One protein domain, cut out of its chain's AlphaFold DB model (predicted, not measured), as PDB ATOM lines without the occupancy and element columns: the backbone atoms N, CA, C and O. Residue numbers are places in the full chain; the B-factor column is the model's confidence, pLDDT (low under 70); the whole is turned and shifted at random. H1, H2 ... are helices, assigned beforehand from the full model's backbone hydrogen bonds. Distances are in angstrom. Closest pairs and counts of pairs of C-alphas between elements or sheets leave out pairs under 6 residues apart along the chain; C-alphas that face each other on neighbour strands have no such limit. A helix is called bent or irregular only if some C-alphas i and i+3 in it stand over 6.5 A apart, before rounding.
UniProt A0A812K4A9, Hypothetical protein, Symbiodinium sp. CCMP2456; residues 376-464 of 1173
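AT A GLANCE: This is residues 376 to 464 of the 1173 residues of the protein "Hypothetical protein" of Symbiodinium sp. CCMP2456 (UniProt A0A812K4A9). Look for an open V of two helices, H1 and H2, with a loose cluster of H6 and short H3, H4 and H5 across its mouth. The printed part has 89 residues with six named helices, H1 to H6 in chain order, and no named strand: all helix. It is loose, with a radius of gyration of the C-alphas of 15.3 A and spans of 45 by 32 by 23 A.

IN THESE COORDINATES: Find C-alpha 381 at (33.263, 44.526, -32.188); H1 runs 24.1 A to residue 397, with a kink of 38 degrees near residue 391. It is only just irregular: C-alphas 388 and 391 are 6.9 A apart. H2 is residues 404 to 413, 14.2 A; H3 is 420 to 423, H4 430 to 433, H5 435 to 438. H6, residues 440 to 453, runs 19.2 A to C-alpha 453 at (38.399, 40.135, -39.519).

HOW THE PARTS SIT: H1 and H2 are close but not clearly touching, their closest C-alphas, Met 397 and Ala 404, 6.7 A apart. H6, with residues 443 to 446 alone, only just touches H4, with 3 pairs of C-alphas within 8 A, the closest Ala 431 and Ser 446, 6.8 A. Every O i to N i+4 pair is within hydrogen-bond range in H2 and H6, and 11 of 13 in H1; H3, H4 and H5 are too short for one.

THE WHOLE: The C-alphas farthest apart, Arg 398 and Asp 464, are 45.3 A apart. The printed part has no cut, and no link between helices is long. Look for pLDDT under 70 at residues 377, 435 to 438 and 452 to 464.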
ATOM      1  N   ARG A 376      21.816  49.394 -26.839       70.50
ATOM      2  CA  ARG A 376      22.554  50.287 -27.740       70.50
ATOM      3  C   ARG A 376      22.665  49.583 -29.083       70.50
ATOM      4  O   ARG A 376      23.116  48.443 -29.125       70.50
ATOM      5  N   HIS A 377      22.247  50.255 -30.152       63.47
ATOM      6  CA  HIS A 377      22.340  49.714 -31.512       63.47
ATOM      7  C   HIS A 377      23.793  49.667 -32.017       63.47
ATOM      8  O   HIS A 377      24.131  48.800 -32.812       63.47
ATOM      9  N   HIS A 378      24.662  50.513 -31.457       71.44
ATOM     10  CA  HIS A 378      26.087  50.589 -31.769       71.44
ATOM     11  C   HIS A 378      26.880  49.982 -30.597       71.44
ATOM     12  O   HIS A 378      27.057  50.603 -29.544       71.44
ATOM     13  N   ILE A 379      27.317  48.727 -30.745       78.31
ATOM     14  CA  ILE A 379      28.270  48.078 -29.832       78.31
ATOM     15  C   ILE A 379      29.453  47.602 -30.665       78.31
ATOM     16  O   ILE A 379      29.358  46.592 -31.354       78.31
ATOM     17  N   GLY A 380      30.575  48.319 -30.571       78.56
ATOM     18  CA  GLY A 380      31.778  47.995 -31.337       78.56
ATOM     19  C   GLY A 380      32.284  46.556 -31.115       78.56
ATOM     20  O   GLY A 380      32.123  45.999 -30.018       78.56
ATOM     21  N   PRO A 381      32.942  45.957 -32.126       72.75
ATOM     22  CA  PRO A 381      33.263  44.526 -32.188       72.75
ATOM     23  C   PRO A 381      34.062  44.008 -30.983       72.75
ATOM     24  O   PRO A 381      33.822  42.901 -30.495       72.75
ATOM     25  N   VAL A 382      34.953  44.834 -30.423       76.56
ATOM     26  CA  VAL A 382      35.732  44.519 -29.211       76.56
ATOM     27  C   VAL A 382      34.823  44.236 -28.007       76.56
ATOM     28  O   VAL A 382      35.027  43.254 -27.293       76.56
ATOM     29  N   ARG A 383      33.774  45.048 -27.799       79.69
ATOM     30  CA  ARG A 383      32.826  44.893 -26.679       79.69
ATOM     31  C   ARG A 383      31.950  43.644 -26.842       79.69
ATOM     32  O   ARG A 383      31.617  43.018 -25.837       79.69
ATOM     33  N   ILE A 384      31.624  43.255 -28.079       78.81
ATOM     34  CA  ILE A 384      30.912  42.002 -28.386       78.81
ATOM     35  C   ILE A 384      31.821  40.787 -28.137       78.81
ATOM     36  O   ILE A 384      31.440  39.864 -27.416       78.81
ATOM     37  N   SER A 385      33.049  40.815 -28.663       79.06
ATOM     38  CA  SER A 385      34.057  39.765 -28.464       79.06
ATOM     39  C   SER A 385      34.345  39.526 -26.976       79.06
ATOM     40  O   SER A 385      34.321  38.382 -26.521       79.06
ATOM     41  N   LEU A 386      34.530  40.593 -26.189       81.94
ATOM     42  CA  LEU A 386      34.749  40.503 -24.743       81.94
ATOM     43  C   LEU A 386      33.545  39.897 -24.008       81.94
ATOM     44  O   LEU A 386      33.723  38.963 -23.228       81.94
ATOM     45  N   ALA A 387      32.323  40.365 -24.289       83.94
ATOM     46  CA  ALA A 387      31.105  39.839 -23.662       83.94
ATOM     47  C   ALA A 387      30.892  38.337 -23.939       83.94
ATOM     48  O   ALA A 387      30.417  37.610 -23.070       83.94
ATOM     49  N   ASN A 388      31.300  37.861 -25.120       78.94
ATOM     50  CA  ASN A 388      31.223  36.448 -25.495       78.94
ATOM     51  C   ASN A 388      32.340  35.584 -24.880       78.94
ATOM     52  O   ASN A 388      32.129  34.392 -24.655       78.94
ATOM     53  N   ARG A 389      33.522  36.156 -24.603       81.94
ATOM     54  CA  ARG A 389      34.683  35.434 -24.043       81.94
ATOM     55  C   ARG A 389      34.726  35.433 -22.512       81.94
ATOM     56  O   ARG A 389      35.232  34.471 -21.937       81.94
ATOM     57  N   LEU A 390      34.189  36.456 -21.842       84.12
ATOM     58  CA  LEU A 390      34.281  36.598 -20.383       84.12
ATOM     59  C   LEU A 390      33.731  35.379 -19.602       84.12
ATOM     60  O   LEU A 390      34.461  34.872 -18.750       84.12
ATOM     61  N   PRO A 391      32.559  34.789 -19.937       85.75
ATOM     62  CA  PRO A 391      32.061  33.598 -19.236       85.75
ATOM     63  C   PRO A 391      32.931  32.345 -19.437       85.75
ATOM     64  O   PRO A 391      32.889  31.423 -18.622       85.75
ATOM     65  N   LEU A 392      33.721  32.288 -20.518       80.94
ATOM     66  CA  LEU A 392      34.686  31.212 -20.753       80.94
ATOM     67  C   LEU A 392      35.936  31.406 -19.884       80.94
ATOM     68  O   LEU A 392      36.358  30.456 -19.229       80.94
ATOM     69  N   LEU A 393      36.464  32.634 -19.813       83.25
ATOM     70  CA  LEU A 393      37.588  32.996 -18.940       83.25
ATOM     71  C   LEU A 393      37.255  32.738 -17.464       83.25
ATOM     72  O   LEU A 393      38.020  32.076 -16.766       83.25
ATOM     73  N   GLU A 394      36.070  33.146 -17.000       86.62
ATOM     74  CA  GLU A 394      35.581  32.806 -15.658       86.62
ATOM     75  C   GLU A 394      35.527  31.293 -15.404       86.62
ATOM     76  O   GLU A 394      35.762  30.845 -14.282       86.62
ATOM     77  N   ARG A 395      35.176  30.493 -16.420       86.56
ATOM     78  CA  ARG A 395      35.097  29.030 -16.312       86.56
ATOM     79  C   ARG A 395      36.479  28.378 -16.326       86.56
ATOM     80  O   ARG A 395      36.640  27.324 -15.719       86.56
ATOM     81  N   TRP A 396      37.456  28.986 -16.995       87.19
ATOM     82  CA  TRP A 396      38.858  28.565 -16.971       87.19
ATOM     83  C   TRP A 396      39.510  28.880 -15.622       87.19
ATOM     84  O   TRP A 396      40.091  27.975 -15.025       87.19
ATOM     85  N   MET A 397      39.304  30.087 -15.079       89.62
ATOM     86  CA  MET A 397      39.738  30.442 -13.720       89.62
ATOM     87  C   MET A 397      39.105  29.523 -12.666       89.62
ATOM     88  O   MET A 397      39.815  28.930 -11.859       89.62
ATOM     89  N   ARG A 398      37.783  29.291 -12.731       91.44
ATOM     90  CA  ARG A 398      37.064  28.358 -11.833       91.44
ATOM     91  C   ARG A 398      37.484  26.884 -11.958       91.44
ATOM     92  O   ARG A 398      37.031  26.068 -11.163       91.44
ATOM     93  N   ARG A 399      38.311  26.530 -12.945       92.69
ATOM     94  CA  ARG A 399      38.885  25.188 -13.141       92.69
ATOM     95  C   ARG A 399      40.399  25.129 -12.910       92.69
ATOM     96  O   ARG A 399      40.974  24.061 -13.078       92.69
ATOM     97  N   GLY A 400      41.044  26.249 -12.578       91.69
ATOM     98  CA  GLY A 400      42.503  26.326 -12.470       91.69
ATOM     99  C   GLY A 400      43.249  26.165 -13.802       91.69
ATOM    100  O   GLY A 400      44.435  25.872 -13.786       91.69
ATOM    101  N   HIS A 401      42.585  26.342 -14.955       88.56
ATOM    102  CA  HIS A 401      43.252  26.293 -16.268       88.56
ATOM    103  C   HIS A 401      44.088  27.550 -16.563       88.56
ATOM    104  O   HIS A 401      44.977  27.500 -17.403       88.56
ATOM    105  N   VAL A 402      43.755  28.672 -15.916       89.44
ATOM    106  CA  VAL A 402      44.481  29.950 -15.951       89.44
ATOM    107  C   VAL A 402      44.291  30.596 -14.580       89.44
ATOM    108  O   VAL A 402      43.156  30.672 -14.099       89.44
ATOM    109  N   SER A 403      45.360  31.057 -13.935       92.50
ATOM    110  CA  SER A 403      45.263  31.806 -12.681       92.50
ATOM    111  C   SER A 403      44.869  33.267 -12.920       92.50
ATOM    112  O   SER A 403      45.152  33.860 -13.963       92.50
ATOM    113  N   ALA A 404      44.255  33.894 -11.913       87.75
ATOM    114  CA  ALA A 404      43.961  35.326 -11.961       87.75
ATOM    115  C   ALA A 404      45.236  36.187 -12.079       87.75
ATOM    116  O   ALA A 404      45.176  37.281 -12.637       87.75
ATOM    117  N   LYS A 405      46.386  35.682 -11.598       91.56
ATOM    118  CA  LYS A 405      47.683  36.348 -11.741       91.56
ATOM    119  C   LYS A 405      48.152  36.337 -13.196       91.56
ATOM    120  O   LYS A 405      48.373  37.405 -13.741       91.56
ATOM    121  N   GLU A 406      48.224  35.172 -13.843       88.56
ATOM    122  CA  GLU A 406      48.635  35.076 -15.257       88.56
ATOM    123  C   GLU A 406      47.738  35.933 -16.159       88.56
ATOM    124  O   GLU A 406      48.229  36.627 -17.044       88.56
ATOM    125  N   LEU A 407      46.424  35.943 -15.902       84.88
ATOM    126  CA  LEU A 407      45.487  36.783 -16.649       84.88
ATOM    127  C   LEU A 407      45.773  38.286 -16.457       84.88
ATOM    128  O   LEU A 407      45.718  39.044 -17.426       84.88
ATOM    129  N   LEU A 408      46.096  38.719 -15.233       87.69
ATOM    130  CA  LEU A 408      46.486  40.099 -14.933       87.69
ATOM    131  C   LEU A 408      47.846  40.457 -15.549       87.69
ATOM    132  O   LEU A 408      47.986  41.541 -16.111       87.69
ATOM    133  N   ASP A 409      48.816  39.544 -15.502       88.31
ATOM    134  CA  ASP A 409      50.139  39.710 -16.106       88.31
ATOM    135  C   ASP A 409      50.018  39.863 -17.635       88.31
ATOM    136  O   ASP A 409      50.595  40.794 -18.199       88.31
ATOM    137  N   PHE A 410      49.179  39.057 -18.302       84.31
ATOM    138  CA  PHE A 410      48.845  39.244 -19.722       84.31
ATOM    139  C   PHE A 410      48.124  40.572 -19.996       84.31
ATOM    140  O   PHE A 410      48.448  41.244 -20.975       84.31
ATOM    141  N   PHE A 411      47.173  40.995 -19.154       84.12
ATOM    142  CA  PHE A 411      46.531  42.306 -19.322       84.12
ATOM    143  C   PHE A 411      47.531  43.458 -19.183       84.12
ATOM    144  O   PHE A 411      47.466  44.400 -19.969       84.12
ATOM    145  N   ASN A 412      48.463  43.380 -18.231       87.50
ATOM    146  CA  ASN A 412      49.514  44.377 -18.035       87.50
ATOM    147  C   ASN A 412      50.473  44.422 -19.234       87.50
ATOM    148  O   ASN A 412      50.744  45.506 -19.746       87.50
ATOM    149  N   GLN A 413      50.911  43.262 -19.735       86.62
ATOM    150  CA  GLN A 413      51.729  43.167 -20.950       86.62
ATOM    151  C   GLN A 413      51.019  43.792 -22.164       86.62
ATOM    152  O   GLN A 413      51.640  44.555 -22.899       86.62
ATOM    153  N   CYS A 414      49.714  43.545 -22.328       83.69
ATOM    154  CA  CYS A 414      48.895  44.083 -23.419       83.69
ATOM    155  C   CYS A 414      48.527  45.576 -23.293       83.69
ATOM    156  O   CYS A 414      47.926  46.112 -24.224       83.69
ATOM    157  N   ARG A 415      48.865  46.274 -22.193       84.69
ATOM    158  CA  ARG A 415      48.674  47.741 -22.100       84.69
ATOM    159  C   ARG A 415      49.580  48.496 -23.073       84.69
ATOM    160  O   ARG A 415      49.193  49.549 -23.573       84.69
ATOM    161  N   SER A 416      50.765  47.960 -23.360       87.50
ATOM    162  CA  SER A 416      51.638  48.499 -24.400       87.50
ATOM    163  C   SER A 416      51.201  47.958 -25.757       87.50
ATOM    164  O   SER A 416      51.461  46.806 -26.083       87.50
ATOM    165  N   LEU A 417      50.572  48.784 -26.597       83.81
ATOM    166  CA  LEU A 417      50.187  48.355 -27.951       83.81
ATOM    167  C   LEU A 417      51.394  47.845 -28.767       83.81
ATOM    168  O   LEU A 417      51.230  46.944 -29.582       83.81
ATOM    169  N   LYS A 418      52.611  48.332 -28.477       84.88
ATOM    170  CA  LYS A 418      53.867  47.902 -29.120       84.88
ATOM    171  C   LYS A 418      54.254  46.441 -28.831       84.88
ATOM    172  O   LYS A 418      54.962  45.850 -29.637       84.88
ATOM    173  N   THR A 419      53.830  45.848 -27.711       87.88
ATOM    174  CA  THR A 419      54.136  44.436 -27.379       87.88
ATOM    175  C   THR A 419      53.086  43.468 -27.927       87.88
ATOM    176  O   THR A 419      53.397  42.301 -28.163       87.88
ATOM    177  N   VAL A 420      51.854  43.939 -28.158       84.94
ATOM    178  CA  VAL A 420      50.717  43.117 -28.605       84.94
ATOM    179  C   VAL A 420      51.011  42.315 -29.887       84.94
ATOM    180  O   VAL A 420      50.668  41.130 -29.896       84.94
ATOM    181  N   PRO A 421      51.686  42.848 -30.929       85.50
ATOM    182  CA  PRO A 421      52.077  42.050 -32.091       85.50
ATOM    183  C   PRO A 421      52.940  40.834 -31.738       85.50
ATOM    184  O   PRO A 421      52.658  39.725 -32.191       85.50
ATOM    185  N   SER A 422      53.947  41.003 -30.878       84.12
ATOM    186  CA  SER A 422      54.832  39.915 -30.444       84.12
ATOM    187  C   SER A 422      54.098  38.901 -29.563       84.12
ATOM    188  O   SER A 422      54.201  37.699 -29.797       84.12
ATOM    189  N   LEU A 423      53.279  39.370 -28.614       80.75
ATOM    190  CA  LEU A 423      52.457  38.526 -27.732       80.75
ATOM    191  C   LEU A 423      51.431  37.676 -28.503       80.75
ATOM    192  O   LEU A 423      51.078  36.578 -28.077       80.75
ATOM    193  N   LEU A 424      50.950  38.174 -29.645       77.81
ATOM    194  CA  LEU A 424      50.025  37.468 -30.534       77.81
ATOM    195  C   LEU A 424      50.726  36.668 -31.646       77.81
ATOM    196  O   LEU A 424      50.030  36.010 -32.424       77.81
ATOM    197  N   ASN A 425      52.063  36.695 -31.712       76.69
ATOM    198  CA  ASN A 425      52.885  36.100 -32.773       76.69
ATOM    199  C   ASN A 425      52.475  36.590 -34.182       76.69
ATOM    200  O   ASN A 425      52.279  35.796 -35.102       76.69
ATOM    201  N   ILE A 426      52.317  37.908 -34.328       78.62
ATOM    202  CA  ILE A 426      52.007  38.622 -35.580       78.62
ATOM    203  C   ILE A 426      52.941  39.827 -35.808       78.62
ATOM    204  O   ILE A 426      52.590  40.728 -36.553       78.62
ATOM    205  N   ALA A 427      54.107  39.886 -35.154       83.06
ATOM    206  CA  ALA A 427      55.059  40.989 -35.336       83.06
ATOM    207  C   ALA A 427      55.504  41.137 -36.806       83.06
ATOM    208  O   ALA A 427      55.495  42.243 -37.332       83.06
ATOM    209  N   ASN A 428      55.779  40.012 -37.472       75.94
ATOM    210  CA  ASN A 428      56.192  39.918 -38.877       75.94
ATOM    211  C   ASN A 428      54.984  39.907 -39.842       75.94
ATOM    212  O   ASN A 428      54.911  39.100 -40.769       75.94
ATOM    213  N   HIS A 429      53.941  40.676 -39.535       73.31
ATOM    214  CA  HIS A 429      52.748  40.771 -40.370       73.31
ATOM    215  C   HIS A 429      52.870  42.031 -41.240       73.31
ATOM    216  O   HIS A 429      53.041  43.104 -40.662       73.31
ATOM    217  N   PRO A 430      52.713  41.976 -42.576       73.19
ATOM    218  CA  PRO A 430      52.964  43.134 -43.444       73.19
ATOM    219  C   PRO A 430      52.222  44.415 -43.025       73.19
ATOM    220  O   PRO A 430      52.819  45.484 -42.935       73.19
ATOM    221  N   ALA A 431      50.947  44.318 -42.621       74.06
ATOM    222  CA  ALA A 431      50.195  45.450 -42.046       74.06
ATOM    223  C   ALA A 431      50.499  45.743 -40.549       74.06
ATOM    224  O   ALA A 431      49.606  46.154 -39.804       74.06
ATOM    225  N   ILE A 432      51.735  45.472 -40.114       79.44
ATOM    226  CA  ILE A 432      52.368  45.814 -38.822       79.44
ATOM    227  C   ILE A 432      53.843  46.224 -39.041       79.44
ATOM    228  O   ILE A 432      54.345  47.060 -38.295       79.44
ATOM    229  N   GLU A 433      54.517  45.689 -40.067       73.81
ATOM    230  CA  GLU A 433      55.908  46.027 -40.427       73.81
ATOM    231  C   GLU A 433      56.085  47.435 -41.037       73.81
ATOM    232  O   GLU A 433      57.182  47.986 -40.985       73.81
ATOM    233  N   ASP A 434      55.026  48.029 -41.600       71.94
ATOM    234  CA  ASP A 434      55.077  49.344 -42.260       71.94
ATOM    235  C   ASP A 434      55.421  50.497 -41.283       71.94
ATOM    236  O   ASP A 434      54.912  50.588 -40.162       71.94
ATOM    237  N   ASP A 435      56.245  51.453 -41.715       57.03
ATOM    238  CA  ASP A 435      56.803  52.503 -40.845       57.03
ATOM    239  C   ASP A 435      55.728  53.488 -40.317       57.03
ATOM    240  O   ASP A 435      55.917  54.230 -39.344       57.03
ATOM    241  N   PHE A 436      54.530  53.414 -40.906       54.88
ATOM    242  CA  PHE A 436      53.284  54.035 -40.454       54.88
ATOM    243  C   PHE A 436      52.872  53.649 -39.013       54.88
ATOM    244  O   PHE A 436      52.161  54.410 -38.345       54.88
ATOM    245  N   PHE A 437      53.326  52.499 -38.489       60.88
ATOM    246  CA  PHE A 437      52.913  51.977 -37.175       60.88
ATOM    247  C   PHE A 437      53.526  52.675 -35.955       60.88
ATOM    248  O   PHE A 437      53.188  52.351 -34.814       60.88
ATOM    249  N   LYS A 438      54.306  53.742 -36.159       64.50
ATOM    250  CA  LYS A 438      54.723  54.669 -35.091       64.50
ATOM    251  C   LYS A 438      53.537  55.363 -34.382       64.50
ATOM    252  O   LYS A 438      53.720  55.874 -33.279       64.50
ATOM    253  N   ARG A 439      52.321  55.360 -34.959       79.00
ATOM    254  CA  ARG A 439      51.103  55.987 -34.393       79.00
ATOM    255  C   ARG A 439      50.155  54.969 -33.714       79.00
ATOM    256  O   ARG A 439      49.568  54.138 -34.413       79.00
ATOM    257  N   PRO A 440      49.895  55.067 -32.389       79.62
ATOM    258  CA  PRO A 440      49.058  54.102 -31.661       79.62
ATOM    259  C   PRO A 440      47.628  53.932 -32.190       79.62
ATOM    260  O   PRO A 440      47.120  52.814 -32.187       79.62
ATOM    261  N   ALA A 441      46.976  54.999 -32.667       80.25
ATOM    262  CA  ALA A 441      45.607  54.931 -33.190       80.25
ATOM    263  C   ALA A 441      45.493  54.013 -34.422       80.25
ATOM    264  O   ALA A 441      44.638  53.129 -34.457       80.25
ATOM    265  N   VAL A 442      46.412  54.146 -35.388       80.44
ATOM    266  CA  VAL A 442      46.467  53.275 -36.577       80.44
ATOM    267  C   VAL A 442      46.758  51.832 -36.164       80.44
ATOM    268  O   VAL A 442      46.109  50.904 -36.641       80.44
ATOM    269  N   MET A 443      47.664  51.637 -35.199       82.31
ATOM    270  CA  MET A 443      47.969  50.316 -34.649       82.31
ATOM    271  C   MET A 443      46.740  49.654 -34.000       82.31
ATOM    272  O   MET A 443      46.532  48.460 -34.208       82.31
ATOM    273  N   ARG A 444      45.872  50.398 -33.288       81.81
ATOM    274  CA  ARG A 444      44.587  49.860 -32.785       81.81
ATOM    275  C   ARG A 444      43.688  49.381 -33.930       81.81
ATOM    276  O   ARG A 444      43.096  48.310 -33.811       81.81
ATOM    277  N   VAL A 445      43.585  50.145 -35.022       80.75
ATOM    278  CA  VAL A 445      42.749  49.803 -36.190       80.75
ATOM    279  C   VAL A 445      43.278  48.553 -36.899       80.75
ATOM    280  O   VAL A 445      42.510  47.615 -37.116       80.75
ATOM    281  N   SER A 446      44.582  48.476 -37.182       80.81
ATOM    282  CA  SER A 446      45.187  47.286 -37.801       80.81
ATOM    283  C   SER A 446      45.114  46.060 -36.897       80.81
ATOM    284  O   SER A 446      44.699  44.999 -37.356       80.81
ATOM    285  N   LEU A 447      45.409  46.186 -35.597       79.19
ATOM    286  CA  LEU A 447      45.237  45.080 -34.649       79.19
ATOM    287  C   LEU A 447      43.773  44.629 -34.572       79.19
ATOM    288  O   LEU A 447      43.516  43.428 -34.580       79.19
ATOM    289  N   ALA A 448      42.800  45.546 -34.572       77.12
ATOM    290  CA  ALA A 448      41.384  45.183 -34.630       77.12
ATOM    291  C   ALA A 448      41.040  44.437 -35.932       77.12
ATOM    292  O   ALA A 448      40.398  43.387 -35.873       77.12
ATOM    293  N   ARG A 449      41.513  44.911 -37.091       74.69
ATOM    294  CA  ARG A 449      41.327  44.264 -38.401       74.69
ATOM    295  C   ARG A 449      41.930  42.849 -38.417       74.69
ATOM    296  O   ARG A 449      41.203  41.887 -38.662       74.69
ATOM    297  N   ILE A 450      43.193  42.690 -38.023       73.50
ATOM    298  CA  ILE A 450      43.907  41.400 -37.975       73.50
ATOM    299  C   ILE A 450      43.295  40.439 -36.936       73.50
ATOM    300  O   ILE A 450      43.159  39.242 -37.188       73.50
ATOM    301  N   MET A 451      42.888  40.928 -35.758       70.25
ATOM    302  CA  MET A 451      42.335  40.082 -34.689       70.25
ATOM    303  C   MET A 451      40.856  39.721 -34.868       70.25
ATOM    304  O   MET A 451      40.440  38.689 -34.334       70.25
ATOM    305  N   TYR A 452      40.066  40.563 -35.546       66.31
ATOM    306  CA  TYR A 452      38.610  40.412 -35.662       66.31
ATOM    307  C   TYR A 452      38.159  39.972 -37.058       66.31
ATOM    308  O   TYR A 452      37.404  39.009 -37.147       66.31
ATOM    309  N   ARG A 453      38.654  40.602 -38.140       60.66
ATOM    310  CA  ARG A 453      38.399  40.135 -39.519       60.66
ATOM    311  C   ARG A 453      39.280  38.929 -39.903       60.66
ATOM    312  O   ARG A 453      39.012  38.305 -40.918       60.66
ATOM    313  N   CYS A 454      40.289  38.582 -39.088       59.81
ATOM    314  CA  CYS A 454      41.284  37.537 -39.383       59.81
ATOM    315  C   CYS A 454      41.925  37.736 -40.764       59.81
ATOM    316  O   CYS A 454      41.870  36.844 -41.604       59.81
ATOM    317  N   ASP A 455      42.486  38.926 -40.994       60.00
ATOM    318  CA  ASP A 455      42.936  39.372 -42.315       60.00
ATOM    319  C   ASP A 455      44.127  38.559 -42.862       60.00
ATOM    320  O   ASP A 455      45.295  38.896 -42.675       60.00
ATOM    321  N   LEU A 456      43.803  37.467 -43.556       53.22
ATOM    322  CA  LEU A 456      44.751  36.660 -44.325       53.22
ATOM    323  C   LEU A 456      45.249  37.402 -45.574       53.22
ATOM    324  O   LEU A 456      46.318  37.082 -46.087       53.22
ATOM    325  N   GLN A 457      44.478  38.366 -46.082       47.22
ATOM    326  CA  GLN A 457      44.746  39.056 -47.343       47.22
ATOM    327  C   GLN A 457      45.873  40.088 -47.202       47.22
ATOM    328  O   GLN A 457      46.497  40.448 -48.193       47.22
ATOM    329  N   SER A 458      46.179  40.498 -45.969       53.44
ATOM    330  CA  SER A 458      47.390  41.236 -45.597       53.44
ATOM    331  C   SER A 458      48.586  40.364 -45.176       53.44
ATOM    332  O   SER A 458      49.605  40.931 -44.793       53.44
ATOM    333  N   MET A 459      48.495  39.025 -45.218       45.31
ATOM    334  CA  MET A 459      49.635  38.116 -44.953       45.31
ATOM    335  C   MET A 459      50.316  37.584 -46.220       45.31
ATOM    336  O   MET A 459      51.449  37.123 -46.146       45.31
ATOM    337  N   TYR A 460      49.632  37.633 -47.362       43.12
ATOM    338  CA  TYR A 460      50.170  37.265 -48.673       43.12
ATOM    339  C   TYR A 460      50.175  38.514 -49.568       43.12
ATOM    340  O   TYR A 460      49.473  39.478 -49.266       43.12
ATOM    341  N   GLU A 461      51.013  38.534 -50.610       44.00
ATOM    342  CA  GLU A 461      51.448  39.764 -51.298       44.00
ATOM    343  C   GLU A 461      50.333  40.756 -51.673       44.00
ATOM    344  O   GLU A 461      49.219  40.375 -52.026       44.00
ATOM    345  N   SER A 462      50.685  42.050 -51.627       46.19
ATOM    346  CA  SER A 462      49.788  43.215 -51.688       46.19
ATOM    347  C   SER A 462      48.811  43.216 -52.878       46.19
ATOM    348  O   SER A 462      48.976  43.919 -53.887       46.19
ATOM    349  N   HIS A 463      47.702  42.503 -52.683       48.62
ATOM    350  CA  HIS A 463      46.508  42.520 -53.523       48.62
ATOM    351  C   HIS A 463      45.914  43.936 -53.616       48.62
ATOM    352  O   HIS A 463      45.265  44.286 -54.601       48.62
ATOM    353  N   ASP A 464      46.205  44.769 -52.612       51.16
ATOM    354  CA  ASP A 464      45.887  46.192 -52.524       51.16
ATOM    355  C   ASP A 464      46.495  47.002 -53.686       51.16
ATOM    356  O   ASP A 464      45.861  47.917 -54.206       51.16
TER     357      ASP A 464